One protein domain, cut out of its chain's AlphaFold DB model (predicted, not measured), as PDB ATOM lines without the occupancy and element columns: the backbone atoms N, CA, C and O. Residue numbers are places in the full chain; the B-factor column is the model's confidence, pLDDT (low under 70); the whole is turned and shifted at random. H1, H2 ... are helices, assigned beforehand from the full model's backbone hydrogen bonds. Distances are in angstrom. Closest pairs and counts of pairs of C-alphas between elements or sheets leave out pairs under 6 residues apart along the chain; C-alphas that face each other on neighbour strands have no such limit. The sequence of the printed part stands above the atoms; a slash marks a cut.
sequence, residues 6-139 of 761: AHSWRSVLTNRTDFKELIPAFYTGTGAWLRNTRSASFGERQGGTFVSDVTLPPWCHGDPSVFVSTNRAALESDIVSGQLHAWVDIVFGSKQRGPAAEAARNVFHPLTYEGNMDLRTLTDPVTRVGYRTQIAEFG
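AT A GLANCE: This is residues 6 to 139 of the 761 residues of the protein "BEACH domain-containing protein" of Kipferlia bialata (UniProt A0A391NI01). With little regular structure, the printed part is a loose, open arch: short helices H2, H3, H4 and H5 follow one another in a curved row, and long unnamed stretches run from its ends to H1 and H6. It has 134 residues, 52 in six named helices, H1 to H6, and no named strand: all helix. The radius of gyration of the C-alphas is 19.6 A; spans are 55, 42 and 27 A.

IN THESE COORDINATES: H1, residues 6 to 14, begins at C-alpha 6 (123.675, 65.210, -14.982). H2 is residues 64 to 75, 16.4 A long; H3 78 to 81; H4 84 to 91; H5 98 to 103. H6, residues 125 to 137, 18.2 A long, ends at C-alpha 137 (146.757, 73.597, -9.582).

HOW THE PARTS SIT: H2 and H3 are close but not clearly touching, closest C-alphas Ala 74 and Val 80, 7.2 A. H3 and H4 meet only through their link. H4 and H5 are close but not clearly touching, closest C-alphas Ile 90 and Ala 101, 7.1 A, at a steep tilt of 56 degrees, opposite ways. H1 and H6 are apart. Every O i to N i+4 pair is within hydrogen-bond range in H2, H5 and H6, 4 of 5 in H1 and 3 of 4 in H4; H3 is too short for one.

THE WHOLE: The C-alphas farthest apart, His 61 and Thr 123, are 57.3 A apart. The links H1 to H2 and H5 to H6 are long. The printed part has no cut; no printed residue is under 70 in pLDDT.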
ATOM      1  N   ALA A   6     123.708  66.499 -14.297       95.50
ATOM      2  CA  ALA A   6     123.675  65.210 -14.982       95.50
ATOM      3  C   ALA A   6     124.796  65.038 -16.026       95.50
ATOM      4  O   ALA A   6     125.123  63.908 -16.389       95.50
ATOM      5  N   HIS A   7     125.389  66.123 -16.535       94.19
ATOM      6  CA  HIS A   7     126.598  66.033 -17.358       94.19
ATOM      7  C   HIS A   7     127.846  65.848 -16.488       94.19
ATOM      8  O   HIS A   7     128.625  64.931 -16.730       94.19
ATOM      9  N   SER A   8     128.006  66.660 -15.439       96.00
ATOM     10  CA  SER A   8     129.169  66.596 -14.548       96.00
ATOM     11  C   SER A   8     129.268  65.291 -13.756       96.00
ATOM     12  O   SER A   8     130.385  64.860 -13.486       96.00
ATOM     13  N   TRP A   9     128.142  64.638 -13.452       95.62
ATOM     14  CA  TRP A   9     128.097  63.287 -12.879       95.62
ATOM     15  C   TRP A   9     128.560  62.217 -13.877       95.62
ATOM     16  O   TRP A   9     129.462  61.441 -13.578       95.62
ATOM     17  N   ARG A  10     128.014  62.217 -15.105       95.56
ATOM     18  CA  ARG A  10     128.460  61.290 -16.165       95.56
ATOM     19  C   ARG A  10     129.947  61.450 -16.474       95.56
ATOM     20  O   ARG A  10     130.609  60.447 -16.706       95.56
ATOM     21  N   SER A  11     130.455  62.683 -16.464       95.19
ATOM     22  CA  SER A  11     131.875  62.981 -16.669       95.19
ATOM     23  C   SER A  11     132.758  62.224 -15.666       95.19
ATOM     24  O   SER A  11     133.644  61.497 -16.103       95.19
ATOM     25  N   VAL A  12     132.439  62.260 -14.362       94.50
ATOM     26  CA  VAL A  12     133.187  61.507 -13.328       94.50
ATOM     27  C   VAL A  12     133.121  59.991 -13.532       94.50
ATOM     28  O   VAL A  12     134.103  59.284 -13.344       94.50
ATOM     29  N   LEU A  13     131.972  59.473 -13.969       93.56
ATOM     30  CA  LEU A  13     131.786  58.035 -14.185       93.56
ATOM     31  C   LEU A  13     132.414  57.497 -15.485       93.56
ATOM     32  O   LEU A  13     132.373  56.289 -15.712       93.56
ATOM     33  N   THR A  14     132.936  58.353 -16.375       94.31
ATOM     34  CA  THR A  14     133.350  57.934 -17.735       94.31
ATOM     35  C   THR A  14     134.674  58.509 -18.226       94.31
ATOM     36  O   THR A  14     135.364  57.848 -19.005       94.31
ATOM     37  N   ASN A  15     135.063  59.707 -17.790       92.50
ATOM     38  CA  ASN A  15     136.337  60.304 -18.156       92.50
ATOM     39  C   ASN A  15     137.424  59.899 -17.151       92.50
ATOM     40  O   ASN A  15     137.373  60.262 -15.982       92.50
ATOM     41  N   ARG A  16     138.470  59.225 -17.637       88.69
ATOM     42  CA  ARG A  16     139.599  58.743 -16.819       88.69
ATOM     43  C   ARG A  16     140.419  59.853 -16.145       88.69
ATOM     44  O   ARG A  16     141.244  59.537 -15.296       88.69
ATOM     45  N   THR A  17     140.223  61.120 -16.519       88.88
ATOM     46  CA  THR A  17     140.879  62.285 -15.895       88.88
ATOM     47  C   THR A  17     139.945  63.144 -15.035       88.88
ATOM     48  O   THR A  17     140.370  64.187 -14.549       88.88
ATOM     49  N   ASP A  18     138.686  62.738 -14.833       90.81
ATOM     50  CA  ASP A  18     137.720  63.449 -13.987       90.81
ATOM     51  C   ASP A  18     137.309  62.564 -12.804       90.81
ATOM     52  O   ASP A  18     136.443  61.711 -12.928       90.81
ATOM     53  N   PHE A  19     137.938  62.766 -11.650       88.50
ATOM     54  CA  PHE A  19     137.663  62.040 -10.402       88.50
ATOM     55  C   PHE A  19     137.346  63.009  -9.248       88.50
ATOM     56  O   PHE A  19     137.654  62.747  -8.088       88.50
ATOM     57  N   LYS A  20     136.763  64.173  -9.572       92.00
ATOM     58  CA  LYS A  20     136.432  65.216  -8.585       92.00
ATOM     59  C   LYS A  20     135.279  64.804  -7.664       92.00
ATOM     60  O   LYS A  20     134.237  64.331  -8.124       92.00
ATOM     61  N   GLU A  21     135.459  65.092  -6.383       94.38
ATOM     62  CA  GLU A  21     134.445  64.960  -5.337       94.38
ATOM     63  C   GLU A  21     133.532  66.196  -5.232       94.38
ATOM     64  O   GLU A  21     133.759  67.230  -5.872       94.38
ATOM     65  N   LEU A  22     132.472  66.087  -4.426       95.56
ATOM     66  CA  LEU A  22     131.526  67.180  -4.178       95.56
ATOM     67  C   LEU A  22     131.996  68.140  -3.072       95.56
ATOM     68  O   LEU A  22     132.596  67.744  -2.077       95.56
ATOM     69  N   ILE A  23     131.659  69.424  -3.229       95.44
ATOM     70  CA  ILE A  23     131.933  70.479  -2.238       95.44
ATOM     71  C   ILE A  23     130.721  70.715  -1.313       95.44
ATOM     72  O   ILE A  23     129.585  70.488  -1.740       95.44
ATOM     73  N   PRO A  24     130.902  71.261  -0.089       96.00
ATOM     74  CA  PRO A  24     129.808  71.475   0.868       96.00
ATOM     75  C   PRO A  24     128.596  72.251   0.323       96.00
ATOM     76  O   PRO A  24     127.468  71.981   0.727       96.00
ATOM     77  N   ALA A  25     128.795  73.150  -0.649       94.75
ATOM     78  CA  ALA A  25     127.730  73.930  -1.292       94.75
ATOM     79  C   ALA A  25     126.683  73.093  -2.069       94.75
ATOM     80  O   ALA A  25     125.631  73.619  -2.430       94.75
ATOM     81  N   PHE A  26     126.928  71.799  -2.315       96.50
ATOM     82  CA  PHE A  26     125.900  70.868  -2.811       96.50
ATOM     83  C   PHE A  26     124.876  70.476  -1.733       96.50
ATOM     84  O   PHE A  26     123.791  70.008  -2.078       96.50
ATOM     85  N   TYR A  27     125.209  70.682  -0.455       96.31
ATOM     86  CA  TYR A  27     124.435  70.273   0.721       96.31
ATOM     87  C   TYR A  27     124.020  71.462   1.608       96.31
ATOM     88  O   TYR A  27     123.065  71.345   2.378       96.31
ATOM     89  N   THR A  28     124.683  72.619   1.513       90.19
ATOM     90  CA  THR A  28     124.447  73.798   2.370       90.19
ATOM     91  C   THR A  28     123.886  75.011   1.612       90.19
ATOM     92  O   THR A  28     124.091  75.181   0.411       90.19
ATOM     93  N   GLY A  29     123.151  75.871   2.327       90.25
ATOM     94  CA  GLY A  29     122.505  77.061   1.759       90.25
ATOM     95  C   GLY A  29     121.295  76.755   0.863       90.25
ATOM     96  O   GLY A  29     120.657  75.710   0.996       90.25
ATOM     97  N   THR A  30     120.988  77.701  -0.032       88.31
ATOM     98  CA  THR A  30     119.810  77.732  -0.929       88.31
ATOM     99  C   THR A  30     120.091  77.249  -2.357       88.31
ATOM    100  O   THR A  30     119.208  77.284  -3.207       88.31
ATOM    101  N   GLY A  31     121.329  76.855  -2.669       90.88
ATOM    102  CA  GLY A  31     121.722  76.474  -4.031       90.88
ATOM    103  C   GLY A  31     121.845  77.634  -5.028       90.88
ATOM    104  O   GLY A  31     122.032  77.380  -6.211       90.88
ATOM    105  N   ALA A  32     121.801  78.900  -4.589       91.12
ATOM    106  CA  ALA A  32     121.844  80.081  -5.468       91.12
ATOM    107  C   ALA A  32     123.019  80.104  -6.477       91.12
ATOM    108  O   ALA A  32     122.889  80.662  -7.561       91.12
ATOM    109  N   TRP A  33     124.138  79.441  -6.161       93.00
ATOM    110  CA  TRP A  33     125.302  79.266  -7.043       93.00
ATOM    111  C   TRP A  33     125.027  78.432  -8.314       93.00
ATOM    112  O   TRP A  33     125.849  78.419  -9.228       93.00
ATOM    113  N   LEU A  34     123.879  77.749  -8.382       94.62
ATOM    114  CA  LEU A  34     123.391  77.014  -9.553       94.62
ATOM    115  C   LEU A  34     122.629  77.913 -10.544       94.62
ATOM    116  O   LEU A  34     122.372  77.479 -11.668       94.62
ATOM    117  N   ARG A  35     122.280  79.151 -10.161       93.25
ATOM    118  CA  ARG A  35     121.656  80.141 -11.050       93.25
ATOM    119  C   ARG A  35     122.655  81.177 -11.542       93.25
ATOM    120  O   ARG A  35     123.509  81.656 -10.798       93.25
ATOM    121  N   ASN A  36     122.475  81.614 -12.779       90.19
ATOM    122  CA  ASN A  36     123.192  82.731 -13.372       90.19
ATOM    123  C   ASN A  36     122.497  84.062 -13.029       90.19
ATOM    124  O   ASN A  36     122.092  84.811 -13.915       90.19
ATOM    125  N   THR A  37     122.355  84.377 -11.737       85.50
ATOM    126  CA  THR A  37     121.621  85.571 -11.257       85.50
ATOM    127  C   THR A  37     122.202  86.906 -11.738       85.50
ATOM    128  O   THR A  37     121.536  87.932 -11.666       85.50
ATOM    129  N   ARG A  38     123.439  86.904 -12.249       83.00
ATOM    130  CA  ARG A  38     124.106  88.069 -12.850       83.00
ATOM    131  C   ARG A  38     123.949  88.149 -14.373       83.00
ATOM    132  O   ARG A  38     124.574  89.013 -14.981       83.00
ATOM    133  N   SER A  39     123.189  87.239 -14.988       83.62
ATOM    134  CA  SER A  39     123.028  87.110 -16.445       83.62
ATOM    135  C   SER A  39     124.364  87.106 -17.202       83.62
ATOM    136  O   SER A  39     124.483  87.650 -18.299       83.62
ATOM    137  N   ALA A  40     125.401  86.514 -16.601       83.38
ATOM    138  CA  ALA A  40     126.745  86.507 -17.151       83.38
ATOM    139  C   ALA A  40     126.778  85.696 -18.452       83.38
ATOM    140  O   ALA A  40     126.280  84.569 -18.504       83.38
ATOM    141  N   SER A  41     127.386  86.253 -19.502       87.69
ATOM    142  CA  SER A  41     127.549  85.535 -20.765       87.69
ATOM    143  C   SER A  41     128.630  84.465 -20.622       87.69
ATOM    144  O   SER A  41     129.825  84.741 -20.713       87.69
ATOM    145  N   PHE A  42     128.199  83.225 -20.403       90.06
ATOM    146  CA  PHE A  42     129.059  82.042 -20.407       90.06
ATOM    147  C   PHE A  42     129.280  81.469 -21.821       90.06
ATOM    148  O   PHE A  42     129.904  80.421 -21.981       90.06
ATOM    149  N   GLY A  43     128.794  82.163 -22.856       90.62
ATOM    150  CA  GLY A  43     128.915  81.749 -24.250       90.62
ATOM    151  C   GLY A  43     127.981  80.599 -24.632       90.62
ATOM    152  O   GLY A  43     126.934  80.369 -24.022       90.62
ATOM    153  N   GLU A  44     128.361  79.890 -25.691       90.88
ATOM    154  CA  GLU A  44     127.528  78.909 -26.380       90.88
ATOM    155  C   GLU A  44     128.283  77.585 -26.556       90.88
ATOM    156  O   GLU A  44     129.470  77.558 -26.885       90.88
ATOM    157  N   ARG A  45     127.604  76.459 -26.314       89.69
ATOM    158  CA  ARG A  45     128.156  75.120 -26.565       89.69
ATOM    159  C   ARG A  45     128.086  74.795 -28.055       89.69
ATOM    160  O   ARG A  45     127.161  75.225 -28.734       89.69
ATOM    161  N   GLN A  46     128.990  73.934 -28.530       83.75
ATOM    162  CA  GLN A  46     129.115  73.521 -29.942       83.75
ATOM    163  C   GLN A  46     127.806  73.042 -30.612       83.75
ATOM    164  O   GLN A  46     127.701  73.084 -31.832       83.75
ATOM    165  N   GLY A  47     126.810  72.603 -29.834       80.50
ATOM    166  CA  GLY A  47     125.462  72.256 -30.302       80.50
ATOM    167  C   GLY A  47     124.458  73.420 -30.348       80.50
ATOM    168  O   GLY A  47     123.265  73.167 -30.213       80.50
ATOM    169  N   GLY A  48     124.907  74.675 -30.454       83.94
ATOM    170  CA  GLY A  48     124.030  75.850 -30.553       83.94
ATOM    171  C   GLY A  48     123.206  76.121 -29.288       83.94
ATOM    172  O   GLY A  48     122.026  76.456 -29.364       83.94
ATOM    173  N   THR A  49     123.766  75.842 -28.104       85.62
ATOM    174  CA  THR A  49     123.048  76.008 -26.828       85.62
ATOM    175  C   THR A  49     123.831  76.888 -25.868       85.62
ATOM    176  O   THR A  49     124.874  76.470 -25.350       85.62
ATOM    177  N   PHE A  50     123.294  78.075 -25.589       86.50
ATOM    178  CA  PHE A  50     123.822  79.003 -24.590       86.50
ATOM    179  C   PHE A  50     123.977  78.353 -23.209       86.50
ATOM    180  O   PHE A  50     123.232  77.440 -22.837       86.50
ATOM    181  N   VAL A  51     124.967  78.823 -22.454       90.12
ATOM    182  CA  VAL A  51     125.189  78.445 -21.054       90.12
ATOM    183  C   VAL A  51     124.687  79.574 -20.155       90.12
ATOM    184  O   VAL A  51     125.003  80.739 -20.378       90.12
ATOM    185  N   SER A  52     123.884  79.227 -19.149       91.19
ATOM    186  CA  SER A  52     123.346  80.154 -18.148       91.19
ATOM    187  C   SER A  52     123.128  79.383 -16.835       91.19
ATOM    188  O   SER A  52     124.087  78.783 -16.353       91.19
ATOM    189  N   ASP A  53     121.911  79.347 -16.279       93.94
ATOM    190  CA  ASP A  53     121.529  78.455 -15.172       93.94
ATOM    191  C   ASP A  53     121.978  77.001 -15.403       93.94
ATOM    192  O   ASP A  53     121.901  76.448 -16.508       93.94
ATOM    193  N   VAL A  54     122.425  76.360 -14.325       96.25
ATOM    194  CA  VAL A  54     122.884  74.973 -14.326       96.25
ATOM    195  C   VAL A  54     121.685  74.049 -14.505       96.25
ATOM    196  O   VAL A  54     120.738  74.081 -13.724       96.25
ATOM    197  N   THR A  55     121.730  73.167 -15.505       95.50
ATOM    198  CA  THR A  55     120.655  72.193 -15.738       95.50
ATOM    199  C   THR A  55     120.589  71.185 -14.585       95.50
ATOM    200  O   THR A  55     121.420  70.267 -14.495       95.50
ATOM    201  N   LEU A  56     119.601  71.382 -13.711       97.31
ATOM    202  CA  LEU A  56     119.290  70.539 -12.559       97.31
ATOM    203  C   LEU A  56     118.620  69.211 -12.973       97.31
ATOM    204  O   LEU A  56     118.091  69.101 -14.084       97.31
ATOM    205  N   PRO A  57     118.616  68.193 -12.094       96.50
ATOM    206  CA  PRO A  57     117.780  67.006 -12.255       96.50
ATOM    207  C   PRO A  57     116.271  67.332 -12.351       96.50
ATOM    208  O   PRO A  57     115.815  68.292 -11.728       96.50
ATOM    209  N   PRO A  58     115.457  66.512 -13.051       94.75
ATOM    210  CA  PRO A  58     114.017  66.768 -13.201       94.75
ATOM    211  C   PRO A  58     113.238  66.830 -11.881       94.75
ATOM    212  O   PRO A  58     112.290  67.601 -11.769       94.75
ATOM    213  N   TRP A  59     113.660  66.057 -10.871       94.75
ATOM    214  CA  TRP A  59     113.029  66.019  -9.546       94.75
ATOM    215  C   TRP A  59     113.191  67.320  -8.743       94.75
ATOM    216  O   TRP A  59     112.497  67.511  -7.752       94.75
ATOM    217  N   CYS A  60     114.065  68.237  -9.171       93.62
ATOM    218  CA  CYS A  60     114.192  69.563  -8.565       93.62
ATOM    219  C   CYS A  60     113.133  70.553  -9.072       93.62
ATOM    220  O   CYS A  60     113.082  71.676  -8.587       93.62
ATOM    221  N   HIS A  61     112.356  70.200 -10.106       91.69
ATOM    222  CA  HIS A  61     111.366  71.072 -10.758       91.69
ATOM    223  C   HIS A  61     111.899  72.449 -11.222       91.69
ATOM    224  O   HIS A  61     111.130  73.376 -11.453       91.69
ATOM    225  N   GLY A  62     113.220  72.576 -11.412       90.94
ATOM    226  CA  GLY A  62     113.886  73.832 -11.775       90.94
ATOM    227  C   GLY A  62     114.329  74.701 -10.590       90.94
ATOM    228  O   GLY A  62     114.829  75.805 -10.819       90.94
ATOM    229  N   ASP A  63     114.193  74.220  -9.350       93.44
ATOM    230  CA  ASP A  63     114.607  74.921  -8.133       93.44
ATOM    231  C   ASP A  63     115.908  74.358  -7.501       93.44
ATOM    232  O   ASP A  63     115.958  73.197  -7.078       93.44
ATOM    233  N   PRO A  64     116.972  75.178  -7.382       95.62
ATOM    234  CA  PRO A  64     118.167  74.854  -6.609       95.62
ATOM    235  C   PRO A  64     117.929  74.579  -5.118       95.62
ATOM    236  O   PRO A  64     118.712  73.835  -4.525       95.62
ATOM    237  N   SER A  65     116.884  75.148  -4.502       94.25
ATOM    238  CA  SER A  65     116.614  74.944  -3.072       94.25
ATOM    239  C   SER A  65     116.141  73.509  -2.799       94.25
ATOM    240  O   SER A  65     116.658  72.838  -1.899       94.25
ATOM    241  N   VAL A  66     115.269  72.975  -3.666       95.56
ATOM    242  CA  VAL A  66     114.904  71.549  -3.697       95.56
ATOM    243  C   VAL A  66     116.134  70.678  -3.969       95.56
ATOM    244  O   VAL A  66     116.347  69.700  -3.257       95.56
ATOM    245  N   PHE A  67     117.003  71.046  -4.922       97.62
ATOM    246  CA  PHE A  67     118.236  70.286  -5.187       97.62
ATOM    247  C   PHE A  67     119.119  70.141  -3.934       97.62
ATOM    248  O   PHE A  67     119.465  69.026  -3.544       97.62
ATOM    249  N   VAL A  68     119.454  71.254  -3.274       97.38
ATOM    250  CA  VAL A  68     120.349  71.251  -2.106       97.38
ATOM    251  C   VAL A  68     119.696  70.615  -0.874       97.38
ATOM    252  O   VAL A  68     120.362  69.882  -0.140       97.38
ATOM    253  N   SER A  69     118.400  70.840  -0.640       96.44
ATOM    254  CA  SER A  69     117.692  70.232   0.496       96.44
ATOM    255  C   SER A  69     117.533  68.712   0.339       96.44
ATOM    256  O   SER A  69     117.781  67.981   1.298       96.44
ATOM    257  N   THR A  70     117.241  68.204  -0.867       97.00
ATOM    258  CA  THR A  70     117.234  66.757  -1.143       97.00
ATOM    259  C   THR A  70     118.627  66.137  -1.014       97.00
ATOM    260  O   THR A  70     118.754  65.075  -0.408       97.00
ATOM    261  N   ASN A  71     119.691  66.799  -1.490       97.50
ATOM    262  CA  ASN A  71     121.063  66.314  -1.286       97.50
ATOM    263  C   ASN A  71     121.421  66.225   0.207       97.50
ATOM    264  O   ASN A  71     122.042  65.253   0.631       97.50
ATOM    265  N   ARG A  72     121.012  67.212   1.019       97.62
ATOM    266  CA  ARG A  72     121.196  67.201   2.482       97.62
ATOM    267  C   ARG A  72     120.437  66.048   3.142       97.62
ATOM    268  O   ARG A  72     121.009  65.341   3.965       97.62
ATOM    269  N   ALA A  73     119.185  65.815   2.746       96.44
ATOM    270  CA  ALA A  73     118.391  64.684   3.230       96.44
ATOM    271  C   ALA A  73     118.996  63.322   2.829       96.44
ATOM    272  O   ALA A  73     118.932  62.368   3.601       96.44
ATOM    273  N   ALA A  74     119.628  63.231   1.654       96.94
ATOM    274  CA  ALA A  74     120.379  62.048   1.244       96.94
ATOM    275  C   ALA A  74     121.666  61.860   2.072       96.94
ATOM    276  O   ALA A  74     121.953  60.738   2.490       96.94
ATOM    277  N   LEU A  75     122.407  62.939   2.359       97.44
ATOM    278  CA  LEU A  75     123.631  62.917   3.173       97.44
ATOM    279  C   LEU A  75     123.366  62.483   4.627       97.44
ATOM    280  O   LEU A  75     124.113  61.672   5.163       97.44
ATOM    281  N   GLU A  76     122.284  62.964   5.244       95.88
ATOM    282  CA  GLU A  76     121.894  62.568   6.610       95.88
ATOM    283  C   GLU A  76     121.103  61.250   6.680       95.88
ATOM    284  O   GLU A  76     120.752  60.797   7.769       95.88
ATOM    285  N   SER A  77     120.830  60.595   5.545       95.69
ATOM    286  CA  SER A  77     120.089  59.326   5.519       95.69
ATOM    287  C   SER A  77     120.798  58.207   6.292       95.69
ATOM    288  O   SER A  77     122.026  58.185   6.404       95.69
ATOM    289  N   ASP A  78     120.041  57.203   6.752       94.50
ATOM    290  CA  ASP A  78     120.597  55.997   7.387       94.50
ATOM    291  C   ASP A  78     121.577  55.237   6.472       94.50
ATOM    292  O   ASP A  78     122.514  54.596   6.952       94.50
ATOM    293  N   ILE A  79     121.392  55.331   5.150       94.75
ATOM    294  CA  ILE A  79     122.254  54.693   4.145       94.75
ATOM    295  C   ILE A  79     123.650  55.322   4.178       94.75
ATOM    296  O   ILE A  79     124.647  54.606   4.309       94.75
ATOM    297  N   VAL A  80     123.725  56.654   4.104       96.25
ATOM    298  CA  VAL A  80     124.999  57.382   4.155       96.25
ATOM    299  C   VAL A  80     125.573  57.342   5.566       96.25
ATOM    300  O   VAL A  80     126.725  56.954   5.729       96.25
ATOM    301  N   SER A  81     124.777  57.605   6.601       93.88
ATOM    302  CA  SER A  81     125.172  57.453   8.011       93.88
ATOM    303  C   SER A  81     125.784  56.082   8.316       93.88
ATOM    304  O   SER A  81     126.778  55.981   9.036       93.88
ATOM    305  N   GLY A  82     125.223  55.023   7.730       93.62
ATOM    306  CA  GLY A  82     125.697  53.655   7.872       93.62
ATOM    307  C   GLY A  82     126.981  53.326   7.106       93.62
ATOM    308  O   GLY A  82     127.520  52.244   7.348       93.62
ATOM    309  N   GLN A  83     127.469  54.195   6.210       94.69
ATOM    310  CA  GLN A  83     128.640  53.941   5.355       94.69
ATOM    311  C   GLN A  83     129.702  55.053   5.344       94.69
ATOM    312  O   GLN A  83     130.856  54.748   5.064       94.69
ATOM    313  N   LEU A  84     129.393  56.287   5.751       97.19
ATOM    314  CA  LEU A  84     130.266  57.465   5.623       97.19
ATOM    315  C   LEU A  84     131.674  57.261   6.209       97.19
ATOM    316  O   LEU A  84     132.646  57.704   5.613       97.19
ATOM    317  N   HIS A  85     131.807  56.510   7.308       96.31
ATOM    318  CA  HIS A  85     133.102  56.100   7.877       96.31
ATOM    319  C   HIS A  85     134.091  55.500   6.851       96.31
ATOM    320  O   HIS A  85     135.277  55.813   6.895       96.31
ATOM    321  N   ALA A  86     133.615  54.717   5.877       96.31
ATOM    322  CA  ALA A  86     134.446  54.127   4.829       96.31
ATOM    323  C   ALA A  86     134.894  55.146   3.762       96.31
ATOM    324  O   ALA A  86     135.899  54.915   3.093       96.31
ATOM    325  N   TRP A  87     134.187  56.276   3.629       97.38
ATOM    326  CA  TRP A  87     134.639  57.435   2.854       97.38
ATOM    327  C   TRP A  87     135.674  58.256   3.643       97.38
ATOM    328  O   TRP A  87     136.711  58.632   3.101       97.38
ATOM    329  N   VAL A  88     135.475  58.440   4.957       97.56
ATOM    330  CA  VAL A  88     136.489  59.081   5.820       97.56
ATOM    331  C   VAL A  88     137.800  58.276   5.814       97.56
ATOM    332  O   VAL A  88     138.872  58.872   5.749       97.56
ATOM    333  N   ASP A  89     137.738  56.937   5.779       96.81
ATOM    334  CA  ASP A  89     138.919  56.070   5.631       96.81
ATOM    335  C   ASP A  89     139.759  56.371   4.378       96.81
ATOM    336  O   ASP A  89     140.984  56.321   4.463       96.81
ATOM    337  N   ILE A  90     139.139  56.640   3.220       97.12
ATOM    338  CA  ILE A  90     139.873  56.898   1.964       97.12
ATOM    339  C   ILE A  90     140.376  58.345   1.868       97.12
ATOM    340  O   ILE A  90     141.461  58.569   1.336       97.12
ATOM    341  N   VAL A  91     139.649  59.324   2.415       96.56
ATOM    342  CA  VAL A  91     140.064  60.739   2.336       96.56
ATOM    343  C   VAL A  91     141.055  61.121   3.443       96.56
ATOM    344  O   VAL A  91     142.018  61.841   3.177       96.56
ATOM    345  N   PHE A  92     140.869  60.623   4.669       97.19
ATOM    346  CA  PHE A  92     141.621  61.048   5.861       97.19
ATOM    347  C   PHE A  92     142.248  59.902   6.670       97.19
ATOM    348  O   PHE A  92     143.060  60.170   7.554       97.19
ATOM    349  N   GLY A  93     141.844  58.652   6.430       95.38
ATOM    350  CA  GLY A  93     142.100  57.533   7.339       95.38
ATOM    351  C   GLY A  93     143.027  56.441   6.805       95.38
ATOM    352  O   GLY A  93     143.900  56.674   5.963       95.38
ATOM    353  N   SER A  94     142.808  55.213   7.287       95.50
ATOM    354  CA  SER A  94     143.584  54.001   6.964       95.50
ATOM    355  C   SER A  94     143.823  53.717   5.473       95.50
ATOM    356  O   SER A  94     144.801  53.053   5.137       95.50
ATOM    357  N   LYS A  95     142.958  54.197   4.571       97.31
ATOM    358  CA  LYS A  95     142.975  53.885   3.129       97.31
ATOM    359  C   LYS A  95     143.448  55.060   2.264       97.31
ATOM    360  O   LYS A  95     143.345  54.985   1.041       97.31
ATOM    361  N   GLN A  96     143.982  56.130   2.861       96.25
ATOM    362  CA  GLN A  96     144.562  57.255   2.116       96.25
ATOM    363  C   GLN A  96     145.925  56.908   1.477       96.25
ATOM    364  O   GLN A  96     146.263  57.422   0.409       96.25
ATOM    365  N   ARG A  97     146.732  56.053   2.126       93.81
ATOM    366  CA  ARG A  97     148.120  55.748   1.722       93.81
ATOM    367  C   ARG A  97     148.448  54.247   1.808       93.81
ATOM    368  O   ARG A  97     147.787  53.491   2.516       93.81
ATOM    369  N   GLY A  98     149.506  53.828   1.107       93.62
ATOM    370  CA  GLY A  98     150.057  52.465   1.156       93.62
ATOM    371  C   GLY A  98     149.156  51.373   0.547       93.62
ATOM    372  O   GLY A  98     148.211  51.689  -0.179       93.62
ATOM    373  N   PRO A  99     149.395  50.084   0.867       96.31
ATOM    374  CA  PRO A  99     148.670  48.958   0.263       96.31
ATOM    375  C   PRO A  99     147.147  48.990   0.469       96.31
ATOM    376  O   PRO A  99     146.394  48.464  -0.348       96.31
ATOM    377  N   ALA A 100     146.670  49.635   1.539       95.19
ATOM    378  CA  ALA A 100     145.245  49.850   1.780       95.19
ATOM    379  C   ALA A 100     144.619  50.821   0.761       95.19
ATOM    380  O   ALA A 100     143.484  50.609   0.331       95.19
ATOM    381  N   ALA A 101     145.367  51.842   0.327       96.56
ATOM    382  CA  ALA A 101     144.963  52.741  -0.751       96.56
ATOM    383  C   ALA A 101     145.014  52.051  -2.119       96.56
ATOM    384  O   ALA A 101     144.094  52.214  -2.915       96.56
ATOM    385  N   GLU A 102     146.036  51.230  -2.383       97.00
ATOM    386  CA  GLU A 102     146.132  50.429  -3.614       97.00
ATOM    387  C   GLU A 102     144.931  49.480  -3.758       97.00
ATOM    388  O   GLU A 102     144.252  49.489  -4.787       97.00
ATOM    389  N   ALA A 103     144.600  48.736  -2.696       96.62
ATOM    390  CA  ALA A 103     143.428  47.861  -2.653       96.62
ATOM    391  C   ALA A 103     142.101  48.628  -2.815       96.62
ATOM    392  O   ALA A 103     141.175  48.132  -3.458       96.62
ATOM    393  N   ALA A 104     142.016  49.853  -2.283       95.69
ATOM    394  CA  ALA A 104     140.873  50.752  -2.450       95.69
ATOM    395  C   ALA A 104     140.855  51.517  -3.795       95.69
ATOM    396  O   ALA A 104     139.902  52.246  -4.054       95.69
ATOM    397  N   ARG A 105     141.882  51.362  -4.651       95.31
ATOM    398  CA  ARG A 105     142.111  52.148  -5.887       95.31
ATOM    399  C   ARG A 105     142.175  53.669  -5.658       95.31
ATOM    400  O   ARG A 105     141.787  54.453  -6.517       95.31
ATOM    401  N   ASN A 106     142.702  54.069  -4.505       96.44
ATOM    402  CA  ASN A 106     142.716  55.428  -3.962       96.44
ATOM    403  C   ASN A 106     144.143  56.028  -3.933       96.44
ATOM    404  O   ASN A 106     144.564  56.630  -2.948       96.44
ATOM    405  N   VAL A 107     144.927  55.798  -4.992       95.06
ATOM    406  CA  VAL A 107     146.321  56.263  -5.095       95.06
ATOM    407  C   VAL A 107     146.413  57.427  -6.077       95.06
ATOM    408  O   VAL A 107     146.126  57.272  -7.263       95.06
ATOM    409  N   PHE A 108     146.836  58.587  -5.577       93.38
ATOM    410  CA  PHE A 108     146.984  59.823  -6.347       93.38
ATOM    411  C   PHE A 108     148.441  60.063  -6.781       93.38
ATOM    412  O   PHE A 108     149.353  59.303  -6.453       93.38
ATOM    413  N   HIS A 109     148.683  61.130  -7.550       93.06
ATOM    414  CA  HIS A 109     150.033  61.486  -7.989       93.06
ATOM    415  C   HIS A 109     150.928  61.838  -6.778       93.06
ATOM    416  O   HIS A 109     150.466  62.581  -5.907       93.06
ATOM    417  N   PRO A 110     152.205  61.396  -6.704       92.69
ATOM    418  CA  PRO A 110     153.025  61.524  -5.493       92.69
ATOM    419  C   PRO A 110     153.151  62.935  -4.905       92.69
ATOM    420  O   PRO A 110     153.294  63.053  -3.693       92.69
ATOM    421  N   LEU A 111     153.063  63.989  -5.725       93.31
ATOM    422  CA  LEU A 111     153.131  65.390  -5.273       93.31
ATOM    423  C   LEU A 111     151.868  65.898  -4.557       93.31
ATOM    424  O   LEU A 111     151.936  66.918  -3.885       93.31
ATOM    425  N   THR A 112     150.726  65.219  -4.705       92.38
ATOM    426  CA  THR A 112     149.477  65.602  -4.017       92.38
ATOM    427  C   THR A 112     149.552  65.321  -2.514       92.38
ATOM    428  O   THR A 112     148.894  65.989  -1.721       92.38
ATOM    429  N   TYR A 113     150.386  64.360  -2.112       93.56
ATOM    430  CA  TYR A 113     150.552  63.933  -0.732       93.56
ATOM    431  C   TYR A 113     151.581  64.791   0.012       93.56
ATOM    432  O   TYR A 113     152.748  64.875  -0.375       93.56
ATOM    433  N   GLU A 114     151.171  65.337   1.157       87.88
ATOM    434  CA  GLU A 114     152.076  66.007   2.093       87.88
ATOM    435  C   GLU A 114     153.268  65.109   2.481       87.88
ATOM    436  O   GLU A 114     153.112  63.895   2.672       87.88
ATOM    437  N   GLY A 115     154.449  65.728   2.604       85.50
ATOM    438  CA  GLY A 115     155.710  65.102   3.011       85.50
ATOM    439  C   GLY A 115     156.559  64.540   1.863       85.50
ATOM    440  O   GLY A 115     157.766  64.388   2.028       85.50
ATOM    441  N   ASN A 116     155.974  64.290   0.687       85.94
ATOM    442  CA  ASN A 116     156.667  63.602  -0.413       85.94
ATOM    443  C   ASN A 116     157.704  64.460  -1.169       85.94
ATOM    444  O   ASN A 116     158.499  63.912  -1.934       85.94
ATOM    445  N   MET A 117     157.720  65.784  -0.984       85.12
ATOM    446  CA  MET A 117     158.720  66.682  -1.572       85.12
ATOM    447  C   MET A 117     158.945  67.919  -0.694       85.12
ATOM    448  O   MET A 117     157.995  68.611  -0.338       85.12
ATOM    449  N   ASP A 118     160.209  68.248  -0.415       87.25
ATOM    450  CA  ASP A 118     160.591  69.525   0.197       87.25
ATOM    451  C   ASP A 118     161.092  70.501  -0.876       87.25
ATOM    452  O   ASP A 118     162.223  70.399  -1.353       87.25
ATOM    453  N   LEU A 119     160.265  71.489  -1.231       86.25
ATOM    454  CA  LEU A 119     160.599  72.506  -2.237       86.25
ATOM    455  C   LEU A 119     161.841  73.349  -1.874       86.25
ATOM    456  O   LEU A 119     162.413  74.006  -2.746       86.25
ATOM    457  N   ARG A 120     162.283  73.345  -0.609       85.94
ATOM    458  CA  ARG A 120     163.472  74.077  -0.145       85.94
ATOM    459  C   ARG A 120     164.779  73.389  -0.546       85.94
ATOM    460  O   ARG A 120     165.790  74.075  -0.670       85.94
ATOM    461  N   THR A 121     164.776  72.067  -0.758       89.69
ATOM    462  CA  THR A 121     165.985  71.305  -1.138       89.69
ATOM    463  C   THR A 121     166.297  71.395  -2.632       89.69
ATOM    464  O   THR A 121     167.450  71.238  -3.031       89.69
ATOM    465  N   LEU A 122     165.294  71.715  -3.457       87.88
ATOM    466  CA  LEU A 122     165.464  72.017  -4.876       87.88
ATOM    467  C   LEU A 122     166.335  73.267  -5.035       87.88
ATOM    468  O   LEU A 122     165.969  74.334  -4.543       87.88
ATOM    469  N   THR A 123     167.468  73.163  -5.729       89.62
ATOM    470  CA  THR A 123     168.390  74.291  -5.950       89.62
ATOM    471  C   THR A 123     167.960  75.190  -7.110       89.62
ATOM    472  O   THR A 123     168.046  76.412  -6.989       89.62
ATOM    473  N   ASP A 124     167.458  74.608  -8.203       93.25
ATOM    474  CA  ASP A 124     166.979  75.351  -9.372       93.25
ATOM    475  C   ASP A 124     165.645  76.078  -9.089       93.25
ATOM    476  O   ASP A 124     164.651  75.430  -8.733       93.25
ATOM    477  N   PRO A 125     165.573  77.413  -9.268       87.56
ATOM    478  CA  PRO A 125     164.332  78.160  -9.101       87.56
ATOM    479  C   PRO A 125     163.248  77.796 -10.126       87.56
ATOM    480  O   PRO A 125     162.075  77.892  -9.773       87.56
ATOM    481  N   VAL A 126     163.588  77.373 -11.353       91.81
ATOM    482  CA  VAL A 126     162.581  77.059 -12.386       91.81
ATOM    483  C   VAL A 126     161.814  75.793 -12.008       91.81
ATOM    484  O   VAL A 126     160.592  75.825 -11.880       91.81
ATOM    485  N   THR A 127     162.534  74.714 -11.707       88.25
ATOM    486  CA  THR A 127     162.000  73.448 -11.186       88.25
ATOM    487  C   THR A 127     161.197  73.663  -9.900       88.25
ATOM    488  O   THR A 127     160.102  73.119  -9.757       88.25
ATOM    489  N   ARG A 128     161.685  74.508  -8.974       90.50
ATOM    490  CA  ARG A 128     160.960  74.827  -7.732       90.50
ATOM    491  C   ARG A 128     159.623  75.531  -7.995       90.50
ATOM    492  O   ARG A 128     158.635  75.205  -7.339       90.50
ATOM    493  N   VAL A 129     159.577  76.478  -8.936       91.31
ATOM    494  CA  VAL A 129     158.323  77.136  -9.344       91.31
ATOM    495  C   VAL A 129     157.398  76.140 -10.045       91.31
ATOM    496  O   VAL A 129     156.227  76.076  -9.686       91.31
ATOM    497  N   GLY A 130     157.920  75.313 -10.957       92.12
ATOM    498  CA  GLY A 130     157.152  74.276 -11.652       92.12
ATOM    499  C   GLY A 130     156.424  73.333 -10.691       92.12
ATOM    500  O   GLY A 130     155.205  73.195 -10.777       92.12
ATOM    501  N   TYR A 131     157.134  72.763  -9.712       91.62
ATOM    502  CA  TYR A 131     156.505  71.905  -8.703       91.62
ATOM    503  C   TYR A 131     155.557  72.664  -7.764       91.62
ATOM    504  O   TYR A 131     154.512  72.120  -7.414       91.62
ATOM    505  N   ARG A 132     155.848  73.923  -7.390       89.50
ATOM    506  CA  ARG A 132     154.914  74.740  -6.588       89.50
ATOM    507  C   ARG A 132     153.589  74.955  -7.326       89.50
ATOM    508  O   ARG A 132     152.535  74.770  -6.724       89.50
ATOM    509  N   THR A 133     153.639  75.300  -8.612       91.56
ATOM    510  CA  THR A 133     152.444  75.437  -9.459       91.56
ATOM    511  C   THR A 133     151.735  74.094  -9.629       91.56
ATOM    512  O   THR A 133     150.517  74.034  -9.511       91.56
ATOM    513  N   GLN A 134     152.472  72.994  -9.827       92.00
ATOM    514  CA  GLN A 134     151.861  71.670  -9.963       92.00
ATOM    515  C   GLN A 134     151.089  71.250  -8.699       92.00
ATOM    516  O   GLN A 134     149.984  70.727  -8.807       92.00
ATOM    517  N   ILE A 135     151.643  71.516  -7.511       90.00
ATOM    518  CA  ILE A 135     151.001  71.242  -6.214       90.00
ATOM    519  C   ILE A 135     149.766  72.131  -5.988       90.00
ATOM    520  O   ILE A 135     148.789  71.673  -5.401       90.00
ATOM    521  N   ALA A 136     149.787  73.386  -6.447       89.19
ATOM    522  CA  ALA A 136     148.659  74.307  -6.301       89.19
ATOM    523  C   ALA A 136     147.489  73.983  -7.251       89.19
ATOM    524  O   ALA A 136     146.337  73.967  -6.827       89.19
ATOM    525  N   GLU A 137     147.778  73.704  -8.526       89.94
ATOM    526  CA  GLU A 137     146.757  73.597  -9.582       89.94
ATOM    527  C   GLU A 137     146.208  72.170  -9.776       89.94
ATOM    528  O   GLU A 137     145.062  72.002 -10.193       89.94
ATOM    529  N   PHE A 138     146.994  71.124  -9.476       87.75
ATOM    530  CA  PHE A 138     146.616  69.718  -9.728       87.75
ATOM    531  C   PHE A 138     146.224  68.937  -8.462       87.75
ATOM    532  O   PHE A 138     146.047  67.718  -8.512       87.75
ATOM    533  N   GLY A 139     146.009  69.649  -7.354       89.00
ATOM    534  CA  GLY A 139     145.355  69.139  -6.151       89.00
ATOM    535  C   GLY A 139     146.296  68.725  -5.019       89.00
ATOM    536  O   GLY A 139     147.447  68.343  -5.218       89.00
TER     537      GLY A 139